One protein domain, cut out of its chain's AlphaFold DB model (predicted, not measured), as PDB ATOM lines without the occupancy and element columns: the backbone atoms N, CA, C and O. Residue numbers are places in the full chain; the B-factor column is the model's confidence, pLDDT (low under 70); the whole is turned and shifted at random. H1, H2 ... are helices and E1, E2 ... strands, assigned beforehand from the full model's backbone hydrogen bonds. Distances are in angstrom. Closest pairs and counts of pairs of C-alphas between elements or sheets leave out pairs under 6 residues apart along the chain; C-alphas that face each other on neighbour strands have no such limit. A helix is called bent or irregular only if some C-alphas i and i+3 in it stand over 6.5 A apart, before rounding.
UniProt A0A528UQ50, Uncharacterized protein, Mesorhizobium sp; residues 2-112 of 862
ATOM      1  N   LEU A   2      24.452  -4.588 -61.328       76.38
ATOM      2  CA  LEU A   2      23.965  -3.716 -60.238       76.38
ATOM      3  C   LEU A   2      22.507  -3.959 -59.793       76.38
ATOM      4  O   LEU A   2      22.232  -3.958 -58.597       76.38
ATOM      5  N   LYS A   3      21.585  -4.249 -60.724       77.88
ATOM      6  CA  LYS A   3      20.181  -4.565 -60.390       77.88
ATOM      7  C   LYS A   3      20.018  -5.849 -59.568       77.88
ATOM      8  O   LYS A   3      19.161  -5.907 -58.699       77.88
ATOM      9  N   ILE A   4      20.888  -6.837 -59.776       75.75
ATOM     10  CA  ILE A   4      20.909  -8.092 -59.003       75.75
ATOM     11  C   ILE A   4      21.305  -7.804 -57.556       75.75
ATOM     12  O   ILE A   4      20.631  -8.211 -56.613       75.75
ATOM     13  N   GLN A   5      22.382  -7.036 -57.390       82.44
ATOM     14  CA  GLN A   5      22.870  -6.623 -56.077       82.44
ATOM     15  C   GLN A   5      21.834  -5.770 -55.335       82.44
ATOM     16  O   GLN A   5      21.704  -5.874 -54.119       82.44
ATOM     17  N   ALA A   6      21.031  -4.990 -56.062       87.12
ATOM     18  CA  ALA A   6      19.921  -4.235 -55.491       87.12
ATOM     19  C   ALA A   6      18.820  -5.134 -54.901       87.12
ATOM     20  O   ALA A   6      18.242  -4.789 -53.873       87.12
ATOM     21  N   VAL A   7      18.545  -6.295 -55.508       87.56
ATOM     22  CA  VAL A   7      17.564  -7.263 -54.988       87.56
ATOM     23  C   VAL A   7      18.110  -7.991 -53.753       87.56
ATOM     24  O   VAL A   7      17.384  -8.133 -52.771       87.56
ATOM     25  N   PHE A   8      19.398  -8.359 -53.729       87.50
ATOM     26  CA  PHE A   8      20.035  -8.869 -52.504       87.50
ATOM     27  C   PHE A   8      19.994  -7.837 -51.370       87.50
ATOM     28  O   PHE A   8      19.558  -8.149 -50.262       87.50
ATOM     29  N   ALA A   9      20.328  -6.580 -51.667       90.75
ATOM     30  CA  ALA A   9      20.238  -5.489 -50.704       90.75
ATOM     31  C   ALA A   9      18.792  -5.229 -50.235       90.75
ATOM     32  O   ALA A   9      18.585  -4.846 -49.085       90.75
ATOM     33  N   LEU A  10      17.775  -5.474 -51.071       92.81
ATOM     34  CA  LEU A  10      16.373  -5.452 -50.644       92.81
ATOM     35  C   LEU A  10      16.087  -6.547 -49.604       92.81
ATOM     36  O   LEU A  10      15.384  -6.274 -48.630       92.81
ATOM     37  N   PHE A  11      16.607  -7.767 -49.773       91.00
ATOM     38  CA  PHE A  11      16.421  -8.840 -48.787       91.00
ATOM     39  C   PHE A  11      17.089  -8.514 -47.459       91.00
ATOM     40  O   PHE A  11      16.473  -8.713 -46.410       91.00
ATOM     41  N   ASP A  12      18.300  -7.964 -47.503       89.31
ATOM     42  CA  ASP A  12      19.027  -7.552 -46.306       89.31
ATOM     43  C   ASP A  12      18.334  -6.377 -45.612       89.31
ATOM     44  O   ASP A  12      18.186  -6.373 -44.389       89.31
ATOM     45  N   TRP A  13      17.813  -5.415 -46.381       93.00
ATOM     46  CA  TRP A  13      16.998  -4.327 -45.845       93.00
ATOM     47  C   TRP A  13      15.716  -4.852 -45.196       93.00
ATOM     48  O   TRP A  13      15.376  -4.422 -44.093       93.00
ATOM     49  N   LEU A  14      15.014  -5.798 -45.829       91.06
ATOM     50  CA  LEU A  14      13.841  -6.436 -45.230       91.06
ATOM     51  C   LEU A  14      14.234  -7.134 -43.929       91.06
ATOM     52  O   LEU A  14      13.648  -6.823 -42.900       91.06
ATOM     53  N   ALA A  15      15.272  -7.972 -43.943       88.38
ATOM     54  CA  ALA A  15      15.759  -8.676 -42.758       88.38
ATOM     55  C   ALA A  15      16.126  -7.715 -41.613       88.38
ATOM     56  O   ALA A  15      15.764  -7.965 -40.466       88.38
ATOM     57  N   ALA A  16      16.775  -6.587 -41.915       86.81
ATOM     58  CA  ALA A  16      17.135  -5.566 -40.931       86.81
ATOM     59  C   ALA A  16      15.919  -4.822 -40.346       86.81
ATOM     60  O   ALA A  16      15.987  -4.326 -39.223       86.81
ATOM     61  N   ASN A  17      14.814  -4.730 -41.091       84.81
ATOM     62  CA  ASN A  17      13.606  -4.002 -40.687       84.81
ATOM     63  C   ASN A  17      12.480  -4.906 -40.157       84.81
ATOM     64  O   ASN A  17      11.505  -4.390 -39.606       84.81
ATOM     65  N   THR A  18      12.578  -6.223 -40.341       81.62
ATOM     66  CA  THR A  18      11.559  -7.203 -39.925       81.62
ATOM     67  C   THR A  18      12.085  -8.227 -38.921       81.62
ATOM     68  O   THR A  18      11.279  -8.849 -38.230       81.62
ATOM     69  N   GLY A  19      13.406  -8.401 -38.809       64.38
ATOM     70  CA  GLY A  19      14.048  -9.328 -37.878       64.38
ATOM     71  C   GLY A  19      14.289  -8.735 -36.485       64.38
ATOM     72  O   GLY A  19      14.879  -7.667 -36.340       64.38
ATOM     73  N   GLY A  20      13.866  -9.460 -35.443       60.22
ATOM     74  CA  GLY A  20      14.287  -9.271 -34.044       60.22
ATOM     75  C   GLY A  20      15.159 -10.438 -33.549       60.22
ATOM     76  O   GLY A  20      15.590 -11.259 -34.349       60.22
ATOM     77  N   TYR A  21      15.366 -10.584 -32.228       53.12
ATOM     78  CA  TYR A  21      16.053 -11.731 -31.572       53.12
ATOM     79  C   TYR A  21      15.392 -13.118 -31.808       53.12
ATOM     80  O   TYR A  21      15.692 -14.103 -31.130       53.12
ATOM     81  N   GLU A  22      14.456 -13.204 -32.744       60.69
ATOM     82  CA  GLU A  22      13.688 -14.384 -33.093       60.69
ATOM     83  C   GLU A  22      14.468 -15.247 -34.099       60.69
ATOM     84  O   GLU A  22      15.077 -14.737 -35.035       60.69
ATOM     85  N   LYS A  23      14.460 -16.578 -33.929       63.09
ATOM     86  CA  LYS A  23      15.130 -17.542 -34.830       63.09
ATOM     87  C   LYS A  23      14.371 -17.717 -36.160       63.09
ATOM     88  O   LYS A  23      13.993 -18.833 -36.510       63.09
ATOM     89  N   ALA A  24      14.088 -16.628 -36.865       71.75
ATOM     90  CA  ALA A  24      13.374 -16.616 -38.136       71.75
ATOM     91  C   ALA A  24      14.306 -16.102 -39.237       71.75
ATOM     92  O   ALA A  24      14.807 -14.983 -39.168       71.75
ATOM     93  N   TRP A  25      14.567 -16.935 -40.245       81.31
ATOM     94  CA  TRP A  25      15.495 -16.592 -41.318       81.31
ATOM     95  C   TRP A  25      14.734 -16.039 -42.524       81.31
ATOM     96  O   TRP A  25      13.972 -16.758 -43.170       81.31
ATOM     97  N   GLN A  26      14.955 -14.757 -42.833       84.56
ATOM     98  CA  GLN A  26      14.245 -14.044 -43.901       84.56
ATOM     99  C   GLN A  26      14.368 -14.742 -45.271       84.56
ATOM    100  O   GLN A  26      13.412 -14.760 -46.039       84.56
ATOM    101  N   TRP A  27      15.504 -15.386 -45.550       84.56
ATOM    102  CA  TRP A  27      15.743 -16.122 -46.796       84.56
ATOM    103  C   TRP A  27      14.861 -17.374 -46.950       84.56
ATOM    104  O   TRP A  27      14.436 -17.695 -48.057       84.56
ATOM    105  N   ASP A  28      14.519 -18.059 -45.855       85.56
ATOM    106  CA  ASP A  28      13.563 -19.182 -45.874       85.56
ATOM    107  C   ASP A  28      12.112 -18.679 -45.984       85.56
ATOM    108  O   ASP A  28      11.270 -19.286 -46.640       85.56
ATOM    109  N   ILE A  29      11.808 -17.528 -45.374       87.75
ATOM    110  CA  ILE A  29      10.468 -16.919 -45.415       87.75
ATOM    111  C   ILE A  29      10.112 -16.413 -46.816       87.75
ATOM    112  O   ILE A  29       8.979 -16.566 -47.266       87.75
ATOM    113  N   LEU A  30      11.066 -15.783 -47.501       89.12
ATOM    114  CA  LEU A  30      10.844 -15.160 -48.807       89.12
ATOM    115  C   LEU A  30      10.880 -16.157 -49.977       89.12
ATOM    116  O   LEU A  30      10.657 -15.753 -51.118       89.12
ATOM    117  N   SER A  31      11.172 -17.434 -49.723       86.00
ATOM    118  CA  SER A  31      11.469 -18.411 -50.775       86.00
ATOM    119  C   SER A  31      10.391 -19.479 -50.986       86.00
ATOM    120  O   SER A  31      10.260 -19.999 -52.096       86.00
ATOM    121  N   ARG A  32       9.559 -19.762 -49.975       85.88
ATOM    122  CA  ARG A  32       8.505 -20.788 -50.046       85.88
ATOM    123  C   ARG A  32       7.341 -20.534 -49.073       85.88
ATOM    124  O   ARG A  32       7.521 -19.823 -48.082       85.88
ATOM    125  N   PRO A  33       6.157 -21.135 -49.298       86.25
ATOM    126  CA  PRO A  33       5.057 -21.096 -48.344       86.25
ATOM    127  C   PRO A  33       5.389 -21.877 -47.067       86.25
ATOM    128  O   PRO A  33       5.985 -22.954 -47.095       86.25
ATOM    129  N   HIS A  34       4.924 -21.356 -45.932       84.25
ATOM    130  CA  HIS A  34       5.070 -21.979 -44.616       84.25
ATOM    131  C   HIS A  34       3.684 -22.394 -44.104       84.25
ATOM    132  O   HIS A  34       2.977 -21.550 -43.556       84.25
ATOM    133  N   PRO A  35       3.252 -23.660 -44.278       75.38
ATOM    134  CA  PRO A  35       1.892 -24.090 -43.931       75.38
ATOM    135  C   PRO A  35       1.629 -24.134 -42.417       75.38
ATOM    136  O   PRO A  35       0.494 -23.958 -41.978       75.38
ATOM    137  N   GLN A  36       2.669 -24.337 -41.600       81.25
ATOM    138  CA  GLN A  36       2.585 -24.331 -40.133       81.25
ATOM    139  C   GLN A  36       3.728 -23.498 -39.526       81.25
ATOM    140  O   GLN A  36       4.651 -24.051 -38.928       81.25
ATOM    141  N   PRO A  37       3.709 -22.160 -39.686       82.19
ATOM    142  CA  PRO A  37       4.771 -21.312 -39.167       82.19
ATOM    143  C   PRO A  37       4.658 -21.217 -37.643       82.19
ATOM    144  O   PRO A  37       3.553 -21.108 -37.097       82.19
ATOM    145  N   SER A  38       5.804 -21.217 -36.957       84.88
ATOM    146  CA  SER A  38       5.868 -20.901 -35.526       84.88
ATOM    147  C   SER A  38       5.372 -19.472 -35.264       84.88
ATOM    148  O   SER A  38       5.288 -18.654 -36.181       84.88
ATOM    149  N   SER A  39       5.042 -19.144 -34.012       81.50
ATOM    150  CA  SER A  39       4.576 -17.796 -33.646       81.50
ATOM    151  C   SER A  39       5.574 -16.700 -34.039       81.50
ATOM    152  O   SER A  39       5.158 -15.668 -34.556       81.50
ATOM    153  N   ALA A  40       6.870 -16.966 -33.861       81.62
ATOM    154  CA  ALA A  40       7.961 -16.085 -34.274       81.62
ATOM    155  C   ALA A  40       8.011 -15.902 -35.804       81.62
ATOM    156  O   ALA A  40       7.967 -14.788 -36.313       81.62
ATOM    157  N   VAL A  41       7.996 -17.001 -36.571       83.56
ATOM    158  CA  VAL A  41       8.014 -16.929 -38.046       83.56
ATOM    159  C   VAL A  41       6.780 -16.197 -38.583       83.56
ATOM    160  O   VAL A  41       6.887 -15.408 -39.519       83.56
ATOM    161  N   ARG A  42       5.609 -16.398 -37.967       85.88
ATOM    162  CA  ARG A  42       4.373 -15.698 -38.341       85.88
ATOM    163  C   ARG A  42       4.466 -14.187 -38.103       85.88
ATOM    164  O   ARG A  42       4.073 -13.431 -38.984       85.88
ATOM    165  N   ALA A  43       5.026 -13.756 -36.971       85.19
ATOM    166  CA  ALA A  43       5.221 -12.336 -36.673       85.19
ATOM    167  C   ALA A  43       6.130 -11.655 -37.713       85.19
ATOM    168  O   ALA A  43       5.790 -10.588 -38.230       85.19
ATOM    169  N   VAL A  44       7.235 -12.305 -38.090       86.75
ATOM    170  CA  VAL A  44       8.154 -11.793 -39.120       86.75
ATOM    171  C   VAL A  44       7.502 -11.759 -40.508       86.75
ATOM    172  O   VAL A  44       7.692 -10.786 -41.245       86.75
ATOM    173  N   ILE A  45       6.683 -12.758 -40.868       87.31
ATOM    174  CA  ILE A  45       5.899 -12.750 -42.120       87.31
ATOM    175  C   ILE A  45       4.956 -11.541 -42.168       87.31
ATOM    176  O   ILE A  45       4.912 -10.842 -43.183       87.31
ATOM    177  N   ASP A  46       4.227 -11.262 -41.087       87.75
ATOM    178  CA  ASP A  46       3.253 -10.164 -41.048       87.75
ATOM    179  C   ASP A  46       3.933  -8.780 -41.092       87.75
ATOM    180  O   ASP A  46       3.476  -7.877 -41.805       87.75
ATOM    181  N   LEU A  47       5.082  -8.620 -40.425       88.56
ATOM    182  CA  LEU A  47       5.917  -7.415 -40.535       88.56
ATOM    183  C   LEU A  47       6.459  -7.225 -41.958       88.56
ATOM    184  O   LEU A  47       6.403  -6.121 -42.506       88.56
ATOM    185  N   THR A  48       6.919  -8.309 -42.586       90.12
ATOM    186  CA  THR A  48       7.406  -8.302 -43.973       90.12
ATOM    187  C   THR A  48       6.298  -7.907 -44.945       90.12
ATOM    188  O   THR A  48       6.496  -7.021 -45.778       90.12
ATOM    189  N   ARG A  49       5.095  -8.483 -44.807       90.75
ATOM    190  CA  ARG A  49       3.915  -8.096 -45.599       90.75
ATOM    191  C   ARG A  49       3.582  -6.617 -45.433       90.75
ATOM    192  O   ARG A  49       3.294  -5.951 -46.425       90.75
ATOM    193  N   THR A  50       3.662  -6.095 -44.211       90.88
ATOM    194  CA  THR A  50       3.404  -4.676 -43.922       90.88
ATOM    195  C   THR A  50       4.400  -3.772 -44.649       90.88
ATOM    196  O   THR A  50       3.987  -2.847 -45.347       90.88
ATOM    197  N   LYS A  51       5.701  -4.070 -44.562       90.81
ATOM    198  CA  LYS A  51       6.760  -3.294 -45.229       90.81
ATOM    199  C   LYS A  51       6.656  -3.329 -46.750       90.81
ATOM    200  O   LYS A  51       6.743  -2.289 -47.395       90.81
ATOM    201  N   LEU A  52       6.408  -4.503 -47.323       91.81
ATOM    202  CA  LEU A  52       6.215  -4.634 -48.765       91.81
ATOM    203  C   LEU A  52       4.948  -3.905 -49.244       91.81
ATOM    204  O   LEU A  52       4.959  -3.290 -50.306       91.81
ATOM    205  N   THR A  53       3.876  -3.907 -48.444       90.44
ATOM    206  CA  THR A  53       2.654  -3.142 -48.748       90.44
ATOM    207  C   THR A  53       2.922  -1.639 -48.743       90.44
ATOM    208  O   THR A  53       2.471  -0.948 -49.651       90.44
ATOM    209  N   GLN A  54       3.697  -1.136 -47.774       91.44
ATOM    210  CA  GLN A  54       4.122   0.270 -47.726       91.44
ATOM    211  C   GLN A  54       4.920   0.665 -48.979       91.44
ATOM    212  O   GLN A  54       4.667   1.724 -49.549       91.44
ATOM    213  N   LEU A  55       5.823  -0.203 -49.452       91.81
ATOM    214  CA  LEU A  55       6.578   0.024 -50.690       91.81
ATOM    215  C   LEU A  55       5.667   0.083 -51.928       91.81
ATOM    216  O   LEU A  55       5.788   1.016 -52.716       91.81
ATOM    217  N   VAL A  56       4.725  -0.857 -52.081       88.81
ATOM    218  CA  VAL A  56       3.783  -0.866 -53.224       88.81
ATOM    219  C   VAL A  56       2.812   0.316 -53.186       88.81
ATOM    220  O   VAL A  56       2.449   0.848 -54.231       88.81
ATOM    221  N   GLN A  57       2.398   0.756 -51.998       88.88
ATOM    222  CA  GLN A  57       1.533   1.930 -51.827       88.88
ATOM    223  C   GLN A  57       2.266   3.262 -52.038       88.88
ATOM    224  O   GLN A  57       1.626   4.312 -52.011       88.88
ATOM    225  N   GLY A  58       3.583   3.234 -52.259       87.44
ATOM    226  CA  GLY A  58       4.366   4.437 -52.496       87.44
ATOM    227  C   GLY A  58       4.647   5.252 -51.233       87.44
ATOM    228  O   GLY A  58       4.778   6.469 -51.338       87.44
ATOM    229  N   ASP A  59       4.713   4.628 -50.048       93.31
ATOM    230  CA  ASP A  59       4.987   5.340 -48.793       93.31
ATOM    231  C   ASP A  59       6.352   6.061 -48.852       93.31
ATOM    232  O   ASP A  59       7.395   5.392 -48.904       93.31
ATOM    233  N   PRO A  60       6.387   7.410 -48.810       88.62
ATOM    234  CA  PRO A  60       7.619   8.165 -49.023       88.62
ATOM    235  C   PRO A  60       8.710   7.853 -47.996       88.62
ATOM    236  O   PRO A  60       9.888   7.807 -48.343       88.62
ATOM    237  N   ALA A  61       8.333   7.609 -46.736       91.88
ATOM    238  CA  ALA A  61       9.289   7.322 -45.668       91.88
ATOM    239  C   ALA A  61       9.952   5.947 -45.847       91.88
ATOM    240  O   ALA A  61      11.162   5.804 -45.664       91.88
ATOM    241  N   THR A  62       9.173   4.937 -46.238       90.69
ATOM    242  CA  THR A  62       9.683   3.584 -46.482       90.69
ATOM    243  C   THR A  62      10.545   3.525 -47.745       90.69
ATOM    244  O   THR A  62      11.611   2.909 -47.713       90.69
ATOM    245  N   ILE A  63      10.149   4.213 -48.823       91.56
ATOM    246  CA  ILE A  63      10.961   4.317 -50.046       91.56
ATOM    247  C   ILE A  63      12.278   5.045 -49.768       91.56
ATOM    248  O   ILE A  63      13.325   4.589 -50.220       91.56
ATOM    249  N   GLU A  64      12.261   6.139 -49.001       92.62
ATOM    250  CA  GLU A  64      13.495   6.861 -48.665       92.62
ATOM    251  C   GLU A  64      14.425   6.020 -47.777       92.62
ATOM    252  O   GLU A  64      15.635   6.014 -47.991       92.62
ATOM    253  N   SER A  65      13.879   5.239 -46.838       94.38
ATOM    254  CA  SER A  65      14.663   4.286 -46.037       94.38
ATOM    255  C   SER A  65      15.362   3.234 -46.909       94.38
ATOM    256  O   SER A  65      16.565   3.006 -46.759       94.38
ATOM    257  N   LEU A  66      14.638   2.634 -47.862       93.75
ATOM    258  CA  LEU A  66      15.214   1.684 -48.817       93.75
ATOM    259  C   LEU A  66      16.263   2.360 -49.713       93.75
ATOM    260  O   LEU A  66      17.334   1.801 -49.937       93.75
ATOM    261  N   ARG A  67      15.998   3.584 -50.181       94.19
ATOM    262  CA  ARG A  67      16.919   4.367 -51.016       94.19
ATOM    263  C   ARG A  67      18.246   4.638 -50.308       94.19
ATOM    264  O   ARG A  67      19.301   4.425 -50.900       94.19
ATOM    265  N   ILE A  68      18.202   5.087 -49.051       94.19
ATOM    266  CA  ILE A  68      19.401   5.340 -48.233       94.19
ATOM    267  C   ILE A  68      20.194   4.046 -48.044       94.19
ATOM    268  O   ILE A  68      21.418   4.044 -48.189       94.19
ATOM    269  N   TYR A  69      19.499   2.942 -47.767       94.25
ATOM    270  CA  TYR A  69      20.136   1.642 -47.605       94.25
ATOM    271  C   TYR A  69      20.830   1.177 -48.889       94.25
ATOM    272  O   TYR A  69      22.002   0.814 -48.842       94.25
ATOM    273  N   LEU A  70      20.156   1.258 -50.041       92.94
ATOM    274  CA  LEU A  70      20.718   0.881 -51.344       92.94
ATOM    275  C   LEU A  70      21.941   1.726 -51.714       92.94
ATOM    276  O   LEU A  70      22.955   1.172 -52.133       92.94
ATOM    277  N   ALA A  71      21.876   3.048 -51.514       92.19
ATOM    278  CA  ALA A  71      23.005   3.943 -51.775       92.19
ATOM    279  C   ALA A  71      24.231   3.563 -50.928       92.19
ATOM    280  O   ALA A  71      25.349   3.505 -51.439       92.19
ATOM    281  N   SER A  72      24.013   3.252 -49.645       91.94
ATOM    282  CA  SER A  72      25.083   2.857 -48.726       91.94
ATOM    283  C   SER A  72      25.629   1.456 -49.005       91.94
ATOM    284  O   SER A  72      26.837   1.265 -48.931       91.94
ATOM    285  N   ALA A  73      24.765   0.478 -49.282       89.69
ATOM    286  CA  ALA A  73      25.157  -0.919 -49.466       89.69
ATOM    287  C   ALA A  73      25.890  -1.145 -50.795       89.69
ATOM    288  O   ALA A  73      26.825  -1.937 -50.856       89.69
ATOM    289  N   LEU A  74      25.485  -0.429 -51.851       88.12
ATOM    290  CA  LEU A  74      26.041  -0.581 -53.197       88.12
ATOM    291  C   LEU A  74      27.129   0.452 -53.527       88.12
ATOM    292  O   LEU A  74      27.803   0.313 -54.544       88.12
ATOM    293  N   GLY A  75      27.302   1.489 -52.701       90.94
ATOM    294  CA  GLY A  75      28.299   2.541 -52.924       90.94
ATOM    295  C   GLY A  75      28.030   3.398 -54.166       90.94
ATOM    296  O   GLY A  75      28.975   3.848 -54.811       90.94
ATOM    297  N   VAL A  76      26.759   3.607 -54.525       91.12
ATOM    298  CA  VAL A  76      26.344   4.327 -55.745       91.12
ATOM    299  C   VAL A  76      25.650   5.658 -55.446       91.12
ATOM    300  O   VAL A  76      25.160   5.895 -54.341       91.12
ATOM    301  N   SER A  77      25.605   6.545 -56.446       90.38
ATOM    302  CA  SER A  77      24.921   7.837 -56.340       90.38
ATOM    303  C   SER A  77      23.398   7.679 -56.274       90.38
ATOM    304  O   SER A  77      22.833   6.661 -56.673       90.38
ATOM    305  N   ARG A  78      22.714   8.726 -55.797       87.69
ATOM    306  CA  ARG A  78      21.250   8.737 -55.664       87.69
ATOM    307  C   ARG A  78      20.536   8.555 -57.008       87.69
ATOM    308  O   ARG A  78      19.538   7.846 -57.046       87.69
ATOM    309  N   ASP A  79      21.086   9.128 -58.077       82.56
ATOM    310  CA  ASP A  79      20.536   9.012 -59.433       82.56
ATOM    311  C   ASP A  79      20.558   7.555 -59.917       82.56
ATOM    312  O   ASP A  79      19.562   7.053 -60.427       82.56
ATOM    313  N   VAL A  80      21.653   6.827 -59.653       82.81
ATOM    314  CA  VAL A  80      21.746   5.393 -59.970       82.81
ATOM    315  C   VAL A  80      20.736   4.587 -59.148       82.81
ATOM    316  O   VAL A  80      20.117   3.672 -59.680       82.81
ATOM    317  N   VAL A  81      20.517   4.923 -57.869       88.31
ATOM    318  CA  VAL A  81      19.487   4.253 -57.051       88.31
ATOM    319  C   VAL A  81      18.081   4.479 -57.609       88.31
ATOM    320  O   VAL A  81      17.280   3.547 -57.591       88.31
ATOM    321  N   ASP A  82      17.772   5.667 -58.131       86.81
ATOM    322  CA  ASP A  82      16.476   5.920 -58.772       86.81
ATOM    323  C   ASP A  82      16.264   5.035 -60.006       86.81
ATOM    324  O   ASP A  82      15.194   4.435 -60.147       86.81
ATOM    325  N   THR A  83      17.302   4.845 -60.823       84.38
ATOM    326  CA  THR A  83      17.291   3.872 -61.925       84.38
ATOM    327  C   THR A  83      17.037   2.443 -61.420       84.38
ATOM    328  O   THR A  83      16.230   1.722 -62.002       84.38
ATOM    329  N   LEU A  84      17.646   2.016 -60.304       86.44
ATOM    330  CA  LEU A  84      17.405   0.682 -59.713       86.44
ATOM    331  C   LEU A  84      15.971   0.510 -59.180       86.44
ATOM    332  O   LEU A  84      15.396  -0.581 -59.255       86.44
ATOM    333  N   LEU A  85      15.392   1.572 -58.618       86.88
ATOM    334  CA  LEU A  85      14.043   1.543 -58.060       86.88
ATOM    335  C   LEU A  85      12.974   1.478 -59.151       86.88
ATOM    336  O   LEU A  85      12.011   0.729 -58.980       86.88
ATOM    337  N   TRP A  86      13.137   2.212 -60.257       84.19
ATOM    338  CA  TRP A  86      12.043   2.497 -61.198       84.19
ATOM    339  C   TRP A  86      12.270   2.055 -62.643       84.19
ATOM    340  O   TRP A  86      11.292   1.807 -63.342       84.19
ATOM    341  N   GLU A  87      13.508   1.968 -63.124       74.88
ATOM    342  CA  GLU A  87      13.753   1.670 -64.537       74.88
ATOM    343  C   GLU A  87      13.800   0.160 -64.793       74.88
ATOM    344  O   GLU A  87      14.456  -0.600 -64.073       74.88
ATOM    345  N   ALA A  88      13.127  -0.276 -65.858       54.47
ATOM    346  CA  ALA A  88      13.178  -1.648 -66.358       54.47
ATOM    347  C   ALA A  88      14.547  -1.957 -67.008       54.47
ATOM    348  O   ALA A  88      15.291  -1.029 -67.337       54.47
ATOM    349  N   PRO A  89      14.939  -3.236 -67.154       56.59
ATOM    350  CA  PRO A  89      14.316  -4.442 -66.580       56.59
ATOM    351  C   PRO A  89      14.639  -4.602 -65.084       56.59
ATOM    352  O   PRO A  89      15.625  -4.030 -64.623       56.59
ATOM    353  N   ARG A  90      13.884  -5.414 -64.331       69.56
ATOM    354  CA  ARG A  90      14.136  -5.758 -62.911       69.56
ATOM    355  C   ARG A  90      14.083  -4.559 -61.964       69.56
ATOM    356  O   ARG A  90      14.883  -4.453 -61.033       69.56
ATOM    357  N   SER A  91      13.135  -3.654 -62.202       82.25
ATOM    358  CA  SER A  91      12.847  -2.561 -61.267       82.25
ATOM    359  C   SER A  91      12.411  -3.126 -59.910       82.25
ATOM    360  O   SER A  91      11.528  -3.990 -59.832       82.25
ATOM    361  N   LEU A  92      12.995  -2.615 -58.819       87.19
ATOM    362  CA  LEU A  92      12.618  -3.073 -57.479       87.19
ATOM    363  C   LEU A  92      11.141  -2.800 -57.182       87.19
ATOM    364  O   LEU A  92      10.455  -3.691 -56.686       87.19
ATOM    365  N   LEU A  93      10.642  -1.602 -57.494       90.75
ATOM    366  CA  LEU A  93       9.281  -1.194 -57.134       90.75
ATOM    367  C   LEU A  93       8.222  -1.614 -58.156       90.75
ATOM    368  O   LEU A  93       7.064  -1.773 -57.773       90.75
ATOM    369  N   LEU A  94       8.593  -1.820 -59.424       83.69
ATOM    370  CA  LEU A  94       7.647  -2.198 -60.479       83.69
ATOM    371  C   LEU A  94       7.585  -3.710 -60.733       83.69
ATOM    372  O   LEU A  94       6.560  -4.184 -61.216       83.69
ATOM    373  N   GLU A  95       8.624  -4.476 -60.379       81.25
ATOM    374  CA  GLU A  95       8.692  -5.915 -60.685       81.25
ATOM    375  C   GLU A  95       8.977  -6.785 -59.445       81.25
ATOM    376  O   GLU A  95       8.148  -7.625 -59.072       81.25
ATOM    377  N   ALA A  96      10.110  -6.581 -58.760       85.12
ATOM    378  CA  ALA A  96      10.575  -7.493 -57.703       85.12
ATOM    379  C   ALA A  96       9.697  -7.450 -56.436       85.12
ATOM    380  O   ALA A  96       9.226  -8.485 -55.952       85.12
ATOM    381  N   VAL A  97       9.430  -6.249 -55.907       91.56
ATOM    382  CA  VAL A  97       8.564  -6.044 -54.733       91.56
ATOM    383  C   VAL A  97       7.126  -6.499 -55.018       91.56
ATOM    384  O   VAL A  97       6.604  -7.281 -54.217       91.56
ATOM    385  N   PRO A  98       6.481  -6.114 -56.140       88.75
ATOM    386  CA  PRO A  98       5.164  -6.645 -56.499       88.75
ATOM    387  C   PRO A  98       5.119  -8.176 -56.582       88.75
ATOM    388  O   PRO A  98       4.147  -8.784 -56.124       88.75
ATOM    389  N   THR A  99       6.179  -8.817 -57.089       84.25
ATOM    390  CA  THR A  99       6.269 -10.285 -57.150       84.25
ATOM    391  C   THR A  99       6.305 -10.913 -55.754       84.25
ATOM    392  O   THR A  99       5.539 -11.844 -55.485       84.25
ATOM    393  N   LEU A 100       7.115 -10.378 -54.832       88.69
ATOM    394  CA  LEU A 100       7.136 -10.831 -53.432       88.69
ATOM    395  C   LEU A 100       5.799 -10.627 -52.728       88.69
ATOM    396  O   LEU A 100       5.347 -11.518 -52.010       88.69
ATOM    397  N   VAL A 101       5.149  -9.479 -52.936       89.38
ATOM    398  CA  VAL A 101       3.819  -9.199 -52.372       89.38
ATOM    399  C   VAL A 101       2.825 -10.243 -52.852       89.38
ATOM    400  O   VAL A 101       2.148 -10.865 -52.034       89.38
ATOM    401  N   ARG A 102       2.767 -10.494 -54.162       87.31
ATOM    402  CA  ARG A 102       1.863 -11.494 -54.739       87.31
ATOM    403  C   ARG A 102       2.084 -12.873 -54.110       87.31
ATOM    404  O   ARG A 102       1.116 -13.481 -53.655       87.31
ATOM    405  N   ARG A 103       3.339 -13.326 -54.026       88.62
ATOM    406  CA  ARG A 103       3.723 -14.624 -53.440       88.62
ATOM    407  C   ARG A 103       3.353 -14.721 -51.958       88.62
ATOM    408  O   ARG A 103       2.613 -15.622 -51.569       88.62
ATOM    409  N   LEU A 104       3.760 -13.751 -51.139       88.12
ATOM    410  CA  LEU A 104       3.503 -13.768 -49.696       88.12
ATOM    411  C   LEU A 104       2.018 -13.651 -49.344       88.12
ATOM    412  O   LEU A 104       1.578 -14.301 -48.396       88.12
ATOM    413  N   PHE A 105       1.235 -12.836 -50.054       87.38
ATOM    414  CA  PHE A 105      -0.192 -12.648 -49.752       87.38
ATOM    415  C   PHE A 105      -1.073 -13.798 -50.242       87.38
ATOM    416  O   PHE A 105      -2.119 -14.051 -49.648       87.38
ATOM    417  N   ARG A 106      -0.660 -14.505 -51.300       85.12
ATOM    418  CA  ARG A 106      -1.372 -15.680 -51.822       85.12
ATOM    419  C   ARG A 106      -0.815 -17.006 -51.324       85.12
ATOM    420  O   ARG A 106      -1.249 -18.041 -51.797       85.12
ATOM    421  N   ASN A 107       0.130 -16.992 -50.384       85.31
ATOM    422  CA  ASN A 107       0.820 -18.203 -49.938       85.31
ATOM    423  C   ASN A 107       1.362 -19.027 -51.127       85.31
ATOM    424  O   ASN A 107       1.226 -20.246 -51.170       85.31
ATOM    425  N   TRP A 108       1.948 -18.323 -52.101       87.31
ATOM    426  CA  TRP A 108       2.441 -18.845 -53.374       87.31
ATOM    427  C   TRP A 108       1.373 -19.457 -54.287       87.31
ATOM    428  O   TRP A 108       1.734 -19.980 -55.324       87.31
ATOM    429  N   GLU A 109       0.076 -19.362 -54.006       83.75
ATOM    430  CA  GLU A 109      -0.947 -19.885 -54.919       83.75
ATOM    431  C   GLU A 109      -0.998 -19.099 -56.240       83.75
ATOM    432  O   GLU A 109      -1.016 -17.860 -56.264       83.75
ATOM    433  N   LEU A 110      -1.039 -19.832 -57.356       71.31
ATOM    434  CA  LEU A 110      -1.248 -19.258 -58.683       71.31
ATOM    435  C   LEU A 110      -2.678 -18.721 -58.799       71.31
ATOM    436  O   LEU A 110      -3.634 -19.357 -58.362       71.31
ATOM    437  N   ALA A 111      -2.840 -17.567 -59.455       70.25
ATOM    438  CA  ALA A 111      -4.165 -16.997 -59.719       70.25
ATOM    439  C   ALA A 111      -5.041 -17.926 -60.583       70.25
ATOM    440  O   ALA A 111      -6.263 -17.927 -60.450       70.25
ATOM    441  N   PHE A 112      -4.398 -18.727 -61.438       71.69
ATOM    442  CA  PHE A 112      -5.019 -19.748 -62.271       71.69
ATOM    443  C   PHE A 112      -4.231 -21.055 -62.104       71.69
ATOM    444  O   PHE A 112      -3.221 -21.248 -62.782       71.69
TER     445      PHE A 112
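This is residues 2 to 112 of the 862 residues of an uncharacterized protein of Mesorhizobium sp (UniProt A0A528UQ50). This is a cluster of crossed helices round H1, which touches the other five; H4 crosses H1 on one side, while H3 and H6 form a second crossed pair beside it. H5 packs at the end of the cluster where H1 begins, the short H2 sits by H1's later part, and the small strand E1 lies outside the helices. The printed part has 111 residues, with six named helices and then one named strand in the order H1 H2 H3 H4 H5 H6 E1, and its class is mostly helix. It is compact, with a radius of gyration of the C-alphas of 14.0 A and spans of 42 by 38 by 23 A.

Find C-alpha 2 at (23.965, -3.716, -60.238); from there H1 runs over residues 2 to 18, 24.1 A long. H2 is residues 26 to 29, 5.0 A. At C-alpha 39, (4.576, -17.796, -33.646), H3 begins, the longest helix by residues, running to residue 56 over 25.9 A. Next come H4, residues 60 to 74, 20.8 A; H5, residues 78 to 86, 12.4 A; and H6, residues 92 to 105, 17.8 A. H6 is irregular, but only just: C-alphas 94 and 97 are 7.0 A apart. E1, residues 109 to 112, spans 8.4 A and ends at C-alpha 112, (-5.019, -19.748, -62.271).

Start with H1, the hub. It touches H4, closest at the C-alphas of Ala 9 and Leu 70, 6.4 A, at a steep tilt of 58 degrees, opposite ways. With residues 14 to 18 alone it touches H3, closest at the C-alphas of Thr 18 and Leu 47, 5.7 A. With residues 11 to 15 alone it touches H2, closest at the C-alphas of Ala 15 and Gln 26, 5.7 A. Look next at H3 and H6, which touch at the C-alphas of Leu 52 and Val 101, 6.3 A, at 37 degrees, only just steep, opposite ways. H5 and H6 touch only at the corner, closest at the C-alphas of Leu 85 and Leu 92, 4.9 A. E1 pairs with no named strand. In H1, H3, H4 and H5 every O i to N i+4 pair is within hydrogen-bond range, in H6 7 of 10, and H2 is too short for such a pair.

The two C-alphas farthest apart are those of Gln 36 and Asp 79, 42.5 A. The printed part has no cut, and no link is long. Mean pLDDT of the printed part is 84.8; look for values under 70 at residues 19 to 23 and 88 to 90.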